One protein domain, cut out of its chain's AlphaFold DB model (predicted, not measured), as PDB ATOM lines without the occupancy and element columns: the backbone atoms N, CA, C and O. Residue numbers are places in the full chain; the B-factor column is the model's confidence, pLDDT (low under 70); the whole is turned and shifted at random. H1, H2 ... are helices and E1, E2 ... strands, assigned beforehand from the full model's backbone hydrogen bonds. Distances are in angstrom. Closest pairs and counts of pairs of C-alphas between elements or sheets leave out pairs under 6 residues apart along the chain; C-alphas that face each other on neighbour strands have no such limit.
ATOM      1  N   THR A   5      50.665 -47.220 -51.630       83.56
ATOM      2  CA  THR A   5      49.530 -46.293 -51.692       83.56
ATOM      3  C   THR A   5      48.764 -46.370 -50.378       83.56
ATOM      4  O   THR A   5      48.556 -47.455 -49.831       83.56
ATOM      5  N   MET A   6      48.323 -45.227 -49.853       86.50
ATOM      6  CA  MET A   6      47.403 -45.203 -48.718       86.50
ATOM      7  C   MET A   6      45.962 -45.292 -49.188       86.50
ATOM      8  O   MET A   6      45.514 -44.529 -50.044       86.50
ATOM      9  N   ILE A   7      45.222 -46.201 -48.564       86.06
ATOM     10  CA  ILE A   7      43.808 -46.404 -48.837       86.06
ATOM     11  C   ILE A   7      42.978 -46.368 -47.566       86.06
ATOM     12  O   ILE A   7      43.458 -46.675 -46.471       86.06
ATOM     13  N   LYS A   8      41.692 -46.063 -47.723       84.38
ATOM     14  CA  LYS A   8      40.686 -46.169 -46.671       84.38
ATOM     15  C   LYS A   8      39.708 -47.293 -46.985       84.38
ATOM     16  O   LYS A   8      38.999 -47.247 -47.984       84.38
ATOM     17  N   CYS A   9      39.585 -48.256 -46.077       84.19
ATOM     18  CA  CYS A   9      38.584 -49.307 -46.227       84.19
ATOM     19  C   CYS A   9      37.162 -48.728 -46.135       84.19
ATOM     20  O   CYS A   9      36.839 -48.086 -45.130       84.19
ATOM     21  N   PRO A  10      36.276 -48.976 -47.117       78.69
ATOM     22  CA  PRO A  10      34.917 -48.435 -47.112       78.69
ATOM     23  C   PRO A  10      34.052 -49.053 -46.002       78.69
ATOM     24  O   PRO A  10      33.116 -48.418 -45.521       78.69
ATOM     25  N   TYR A  11      34.390 -50.260 -45.541       84.00
ATOM     26  CA  TYR A  11      33.611 -50.986 -44.540       84.00
ATOM     27  C   TYR A  11      33.968 -50.585 -43.108       84.00
ATOM     28  O   TYR A  11      33.101 -50.194 -42.332       84.00
ATOM     29  N   CYS A  12      35.252 -50.667 -42.741       86.69
ATOM     30  CA  CYS A  12      35.704 -50.373 -41.378       86.69
ATOM     31  C   CYS A  12      36.300 -48.971 -41.207       86.69
ATOM     32  O   CYS A  12      36.662 -48.600 -40.091       86.69
ATOM     33  N   GLN A  13      36.408 -48.196 -42.293       84.06
ATOM     34  CA  GLN A  13      36.876 -46.804 -42.317       84.06
ATOM     35  C   GLN A  13      38.324 -46.601 -41.839       84.06
ATOM     36  O   GLN A  13      38.767 -45.458 -41.700       84.06
ATOM     37  N   ARG A  14      39.077 -47.685 -41.612       86.69
ATOM     38  CA  ARG A  14      40.503 -47.629 -41.284       86.69
ATOM     39  C   ARG A  14      41.328 -47.307 -42.514       86.69
ATOM     40  O   ARG A  14      41.022 -47.777 -43.607       86.69
ATOM     41  N   ILE A  15      42.388 -46.549 -42.275       86.81
ATOM     42  CA  ILE A  15      43.356 -46.154 -43.285       86.81
ATOM     43  C   ILE A  15      44.616 -46.995 -43.093       86.81
ATOM     44  O   ILE A  15      45.059 -47.182 -41.957       86.81
ATOM     45  N   PHE A  16      45.158 -47.532 -44.178       87.44
ATOM     46  CA  PHE A  16      46.360 -48.359 -44.163       87.44
ATOM     47  C   PHE A  16      47.069 -48.316 -45.519       87.44
ATOM     48  O   PHE A  16      46.511 -47.862 -46.516       87.44
ATOM     49  N   TRP A  17      48.323 -48.763 -45.521       87.56
ATOM     50  CA  TRP A  17      49.137 -48.881 -46.724       87.56
ATOM     51  C   TRP A  17      48.842 -50.193 -47.438       87.56
ATOM     52  O   TRP A  17      48.693 -51.228 -46.784       87.56
ATOM     53  N   ILE A  18      48.803 -50.129 -48.763       83.62
ATOM     54  CA  ILE A  18      48.810 -51.289 -49.647       83.62
ATOM     55  C   ILE A  18      49.868 -51.123 -50.730       83.62
ATOM     56  O   ILE A  18      50.294 -50.017 -51.066       83.62
ATOM     57  N   THR A  19      50.282 -52.245 -51.281       86.19
ATOM     58  CA  THR A  19      51.135 -52.346 -52.456       86.19
ATOM     59  C   THR A  19      50.335 -52.117 -53.738       86.19
ATOM     60  O   THR A  19      49.119 -52.308 -53.789       86.19
ATOM     61  N   GLU A  20      51.033 -51.764 -54.814       81.38
ATOM     62  CA  GLU A  20      50.447 -51.658 -56.157       81.38
ATOM     63  C   GLU A  20      49.773 -52.970 -56.625       81.38
ATOM     64  O   GLU A  20      48.746 -52.934 -57.297       81.38
ATOM     65  N   GLU A  21      50.301 -54.135 -56.227       82.75
ATOM     66  CA  GLU A  21      49.703 -55.443 -56.535       82.75
ATOM     67  C   GLU A  21      48.358 -55.650 -55.821       82.75
ATOM     68  O   GLU A  21      47.401 -56.131 -56.431       82.75
ATOM     69  N   GLU A  22      48.262 -55.263 -54.547       83.12
ATOM     70  CA  GLU A  22      47.011 -55.297 -53.778       83.12
ATOM     71  C   GLU A  22      45.980 -54.313 -54.348       83.12
ATOM     72  O   GLU A  22      44.794 -54.633 -54.408       83.12
ATOM     73  N   GLN A  23      46.433 -53.152 -54.833       77.62
ATOM     74  CA  GLN A  23      45.578 -52.162 -55.490       77.62
ATOM     75  C   GLN A  23      45.034 -52.689 -56.824       77.62
ATOM     76  O   GLN A  23      43.843 -52.560 -57.103       77.62
ATOM     77  N   TYR A  24      45.886 -53.320 -57.639       78.12
ATOM     78  CA  TYR A  24      45.482 -53.914 -58.917       78.12
ATOM     79  C   TYR A  24      44.494 -55.075 -58.732       78.12
ATOM     80  O   TYR A  24      43.580 -55.249 -59.533       78.12
ATOM     81  N   ASN A  25      44.649 -55.849 -57.655       79.12
ATOM     82  CA  ASN A  25      43.802 -56.999 -57.339       79.12
ATOM     83  C   ASN A  25      42.710 -56.677 -56.301       79.12
ATOM     84  O   ASN A  25      42.301 -57.574 -55.554       79.12
ATOM     85  N   ASN A  26      42.223 -55.427 -56.249       75.12
ATOM     86  CA  ASN A  26      41.325 -54.971 -55.183       75.12
ATOM     87  C   ASN A  26      40.062 -55.840 -55.016       75.12
ATOM     88  O   ASN A  26      39.632 -56.083 -53.890       75.12
ATOM     89  N   GLU A  27      39.526 -56.386 -56.113       74.25
ATOM     90  CA  GLU A  27      38.372 -57.303 -56.107       74.25
ATOM     91  C   GLU A  27      38.543 -58.505 -55.156       74.25
ATOM     92  O   GLU A  27      37.587 -59.067 -54.621       74.25
ATOM     93  N   THR A  28      39.792 -58.917 -54.954       79.25
ATOM     94  CA  THR A  28      40.175 -60.050 -54.101       79.25
ATOM     95  C   THR A  28      40.948 -59.622 -52.861       79.25
ATOM     96  O   THR A  28      41.212 -60.446 -51.987       79.25
ATOM     97  N   PHE A  29      41.292 -58.338 -52.757       83.25
ATOM     98  CA  PHE A  29      42.008 -57.797 -51.618       83.25
ATOM     99  C   PHE A  29      41.083 -57.682 -50.406       83.25
ATOM    100  O   PHE A  29      40.115 -56.914 -50.390       83.25
ATOM    101  N   GLU A  30      41.406 -58.435 -49.360       87.62
ATOM    102  CA  GLU A  30      40.698 -58.391 -48.088       87.62
ATOM    103  C   GLU A  30      41.339 -57.389 -47.132       87.62
ATOM    104  O   GLU A  30      42.541 -57.411 -46.873       87.62
ATOM    105  N   CYS A  31      40.514 -56.546 -46.507       87.12
ATOM    106  CA  CYS A  31      41.000 -55.660 -45.457       87.12
ATOM    107  C   CYS A  31      41.648 -56.466 -44.323       87.12
ATOM    108  O   CYS A  31      40.971 -57.251 -43.659       87.12
ATOM    109  N   HIS A  32      42.898 -56.162 -43.972       87.25
ATOM    110  CA  HIS A  32      43.591 -56.815 -42.851       87.25
ATOM    111  C   HIS A  32      42.930 -56.578 -41.476       87.25
ATOM    112  O   HIS A  32      43.299 -57.218 -40.494       87.25
ATOM    113  N   HIS A  33      41.969 -55.652 -41.385       89.19
ATOM    114  CA  HIS A  33      41.251 -55.336 -40.149       89.19
ATOM    115  C   HIS A  33      39.838 -55.913 -40.062       89.19
ATOM    116  O   HIS A  33      39.407 -56.258 -38.964       89.19
ATOM    117  N   CYS A  34      39.091 -55.954 -41.167       89.12
ATOM    118  CA  CYS A  34      37.696 -56.410 -41.163       89.12
ATOM    119  C   CYS A  34      37.421 -57.593 -42.090       89.12
ATOM    120  O   CYS A  34      36.290 -58.065 -42.108       89.12
ATOM    121  N   HIS A  35      38.428 -58.060 -42.834       89.06
ATOM    122  CA  HIS A  35      38.380 -59.233 -43.712       89.06
ATOM    123  C   HIS A  35      37.283 -59.181 -44.785       89.06
ATOM    124  O   HIS A  35      36.830 -60.206 -45.278       89.06
ATOM    125  N   LEU A  36      36.836 -57.972 -45.135       84.50
ATOM    126  CA  LEU A  36      35.923 -57.751 -46.249       84.50
ATOM    127  C   LEU A  36      36.750 -57.442 -47.495       84.50
ATOM    128  O   LEU A  36      37.692 -56.647 -47.416       84.50
ATOM    129  N   SER A  37      36.399 -58.093 -48.603       83.50
ATOM    130  CA  SER A  37      36.985 -57.878 -49.930       83.50
ATOM    131  C   SER A  37      36.675 -56.473 -50.459       83.50
ATOM    132  O   SER A  37      35.780 -55.813 -49.934       83.50
ATOM    133  N   ASN A  38      37.382 -56.019 -51.496       72.94
ATOM    134  CA  ASN A  38      37.239 -54.686 -52.104       72.94
ATOM    135  C   ASN A  38      37.613 -53.545 -51.148       72.94
ATOM    136  O   ASN A  38      37.053 -52.445 -51.188       72.94
ATOM    137  N   ALA A  39      38.548 -53.808 -50.236       72.38
ATOM    138  CA  ALA A  39      38.897 -52.868 -49.180       72.38
ATOM    139  C   ALA A  39      39.746 -51.670 -49.642       72.38
ATOM    140  O   ALA A  39      39.892 -50.718 -48.880       72.38
ATOM    141  N   GLY A  40      40.297 -51.701 -50.853       68.00
ATOM    142  CA  GLY A  40      41.203 -50.705 -51.428       68.00
ATOM    143  C   GLY A  40      40.635 -49.833 -52.528       68.00
ATOM    144  O   GLY A  40      41.359 -49.425 -53.428       68.00
ATOM    145  N   CYS A  41      39.354 -49.494 -52.429       68.81
ATOM    146  CA  CYS A  41      38.689 -48.656 -53.421       68.81
ATOM    147  C   CYS A  41      38.893 -47.142 -53.231       68.81
ATOM    148  O   CYS A  41      38.702 -46.378 -54.178       68.81
ATOM    149  N   ILE A  42      39.249 -46.691 -52.021       74.12
ATOM    150  CA  ILE A  42      39.347 -45.267 -51.671       74.12
ATOM    151  C   ILE A  42      40.809 -44.905 -51.449       74.12
ATOM    152  O   ILE A  42      41.385 -45.317 -50.445       74.12
ATOM    153  N   GLU A  43      41.384 -44.094 -52.329       79.38
ATOM    154  CA  GLU A  43      42.744 -43.581 -52.167       79.38
ATOM    155  C   GLU A  43      42.726 -42.343 -51.268       79.38
ATOM    156  O   GLU A  43      41.927 -41.414 -51.462       79.38
ATOM    157  N   THR A  44      43.619 -42.317 -50.282       75.88
ATOM    158  CA  THR A  44      43.751 -41.200 -49.343       75.88
ATOM    159  C   THR A  44      45.192 -40.745 -49.181       75.88
ATOM    160  O   THR A  44      46.118 -41.531 -49.357       75.88
ATOM    161  N   ASP A  45      45.388 -39.494 -48.773       79.88
ATOM    162  CA  ASP A  45      46.684 -39.041 -48.263       79.88
ATOM    163  C   ASP A  45      46.961 -39.543 -46.828       79.88
ATOM    164  O   ASP A  45      46.139 -40.234 -46.217       79.88
ATOM    165  N   GLU A  46      48.113 -39.154 -46.268       76.00
ATOM    166  CA  GLU A  46      48.533 -39.507 -44.903       76.00
ATOM    167  C   GLU A  46      47.578 -39.039 -43.790       76.00
ATOM    168  O   GLU A  46      47.581 -39.590 -42.687       76.00
ATOM    169  N   TYR A  47      46.715 -38.067 -44.086       75.81
ATOM    170  CA  TYR A  47      45.723 -37.508 -43.171       75.81
ATOM    171  C   TYR A  47      44.324 -38.106 -43.383       75.81
ATOM    172  O   TYR A  47      43.385 -37.742 -42.669       75.81
ATOM    173  N   GLY A  48      44.161 -39.032 -44.333       68.88
ATOM    174  CA  GLY A  48      42.873 -39.636 -44.669       68.88
ATOM    175  C   GLY A  48      41.987 -38.770 -45.559       68.88
ATOM    176  O   GLY A  48      40.780 -39.022 -45.644       68.88
ATOM    177  N   VAL A  49      42.549 -37.742 -46.199       78.31
ATOM    178  CA  VAL A  49      41.843 -36.911 -47.176       78.31
ATOM    179  C   VAL A  49      41.708 -37.697 -48.471       78.31
ATOM    180  O   VAL A  49      42.680 -38.261 -48.962       78.31
ATOM    181  N   LEU A  50      40.496 -37.730 -49.025       78.06
ATOM    182  CA  LEU A  50      40.208 -38.385 -50.298       78.06
ATOM    183  C   LEU A  50      41.000 -37.721 -51.430       78.06
ATOM    184  O   LEU A  50      40.792 -36.539 -51.708       78.06
ATOM    185  N   ILE A  51      41.848 -38.496 -52.102       81.75
ATOM    186  CA  ILE A  51      42.621 -38.039 -53.270       81.75
ATOM    187  C   ILE A  51      42.180 -38.722 -54.565       81.75
ATOM    188  O   ILE A  51      42.379 -38.167 -55.644       81.75
ATOM    189  N   GLY A  52      41.524 -39.879 -54.465       74.06
ATOM    190  CA  GLY A  52      41.088 -40.645 -55.621       74.06
ATOM    191  C   GLY A  52      40.149 -41.782 -55.248       74.06
ATOM    192  O   GLY A  52      39.982 -42.142 -54.082       74.06
ATOM    193  N   VAL A  53      39.510 -42.336 -56.268       68.50
ATOM    194  CA  VAL A  53      38.728 -43.565 -56.179       68.50
ATOM    195  C   VAL A  53      39.219 -44.457 -57.306       68.50
ATOM    196  O   VAL A  53      39.289 -44.000 -58.449       68.50
ATOM    197  N   SER A  54      39.546 -45.708 -56.986       64.38
ATOM    198  CA  SER A  54      39.870 -46.721 -57.991       64.38
ATOM    199  C   SER A  54      38.736 -46.785 -59.017       64.38
ATOM    200  O   SER A  54      37.567 -46.954 -58.665       64.38
ATOM    201  N   GLN A  55      39.066 -46.632 -60.300       55.12
ATOM    202  CA  GLN A  55      38.080 -46.593 -61.385       55.12
ATOM    203  C   GLN A  55      37.274 -47.903 -61.490       55.12
ATOM    204  O   GLN A  55      36.144 -47.885 -61.971       55.12
ATOM    205  N   VAL A  56      37.836 -49.011 -60.990       55.69
ATOM    206  CA  VAL A  56      37.216 -50.347 -60.929       55.69
ATOM    207  C   VAL A  56      36.130 -50.422 -59.843       55.69
ATOM    208  O   VAL A  56      35.202 -51.213 -59.949       55.69
ATOM    209  N   ASP A  57      36.164 -49.535 -58.846       60.56
ATOM    210  CA  ASP A  57      35.272 -49.573 -57.681       60.56
ATOM    211  C   ASP A  57      34.234 -48.442 -57.632       60.56
ATOM    212  O   ASP A  57      33.465 -48.348 -56.670       60.56
TER     213      ASP A  57
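This is residues 5 to 57 of the 66 residues of an uncharacterized protein of viral metagenome (UniProt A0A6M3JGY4). With little regular structure, this is a small twisted sheet made of two hairpins side by side, E1-E2 and E3-E4, with short helix H1 at the end of E2 and a long loop, residues 25 to 41, leading back to E3. The 53 printed residues hold E1, E2, H1, E3 and E4; the antiparallel sheet runs E2 E1 E3 E4, and the class is mixed, with 21 residues in named elements. It is compact, radius of gyration of the C-alphas 9.5 A, spanning 25 by 21 by 17 A.

E1, residues 5 to 8, and E2, residues 15 to 19, form a hairpin; N 7 and O 16, 2.9 A apart, are within hydrogen-bond range. H1, residues 20 to 24, only grazes the sheet with residues 20 to 23; its O i to N i+4 pair is within range. E3, residues 42 to 44, is antiparallel to E1, with N 8 and O 42 at 2.8 A. E3 and E4, residues 50 to 53, form a hairpin, with N 43 and O 52 at 3.0 A. E2, H1 and E3 make a split strand-helix-strand unit, two strands of one sheet that are not neighbours, with H1 between them along the chain and E1 between them in the sheet; its crossover is right-handed.

E1, 10.2 A long, begins at C-alpha 5 (49.530, -46.293, -51.692). E2 is 13.5 A, H1 6.1 A and E3 6.4 A long. E4, 8.0 A, ends at C-alpha 53 (38.728, -43.565, -56.179).

The farthest C-alphas, of Thr 28 and Tyr 47, are 25.7 A apart. The printed part has no cut; H1 to E3 is a long link. The model's pLDDT is under 70 at residues 40 to 41, 48 and 53 to 57.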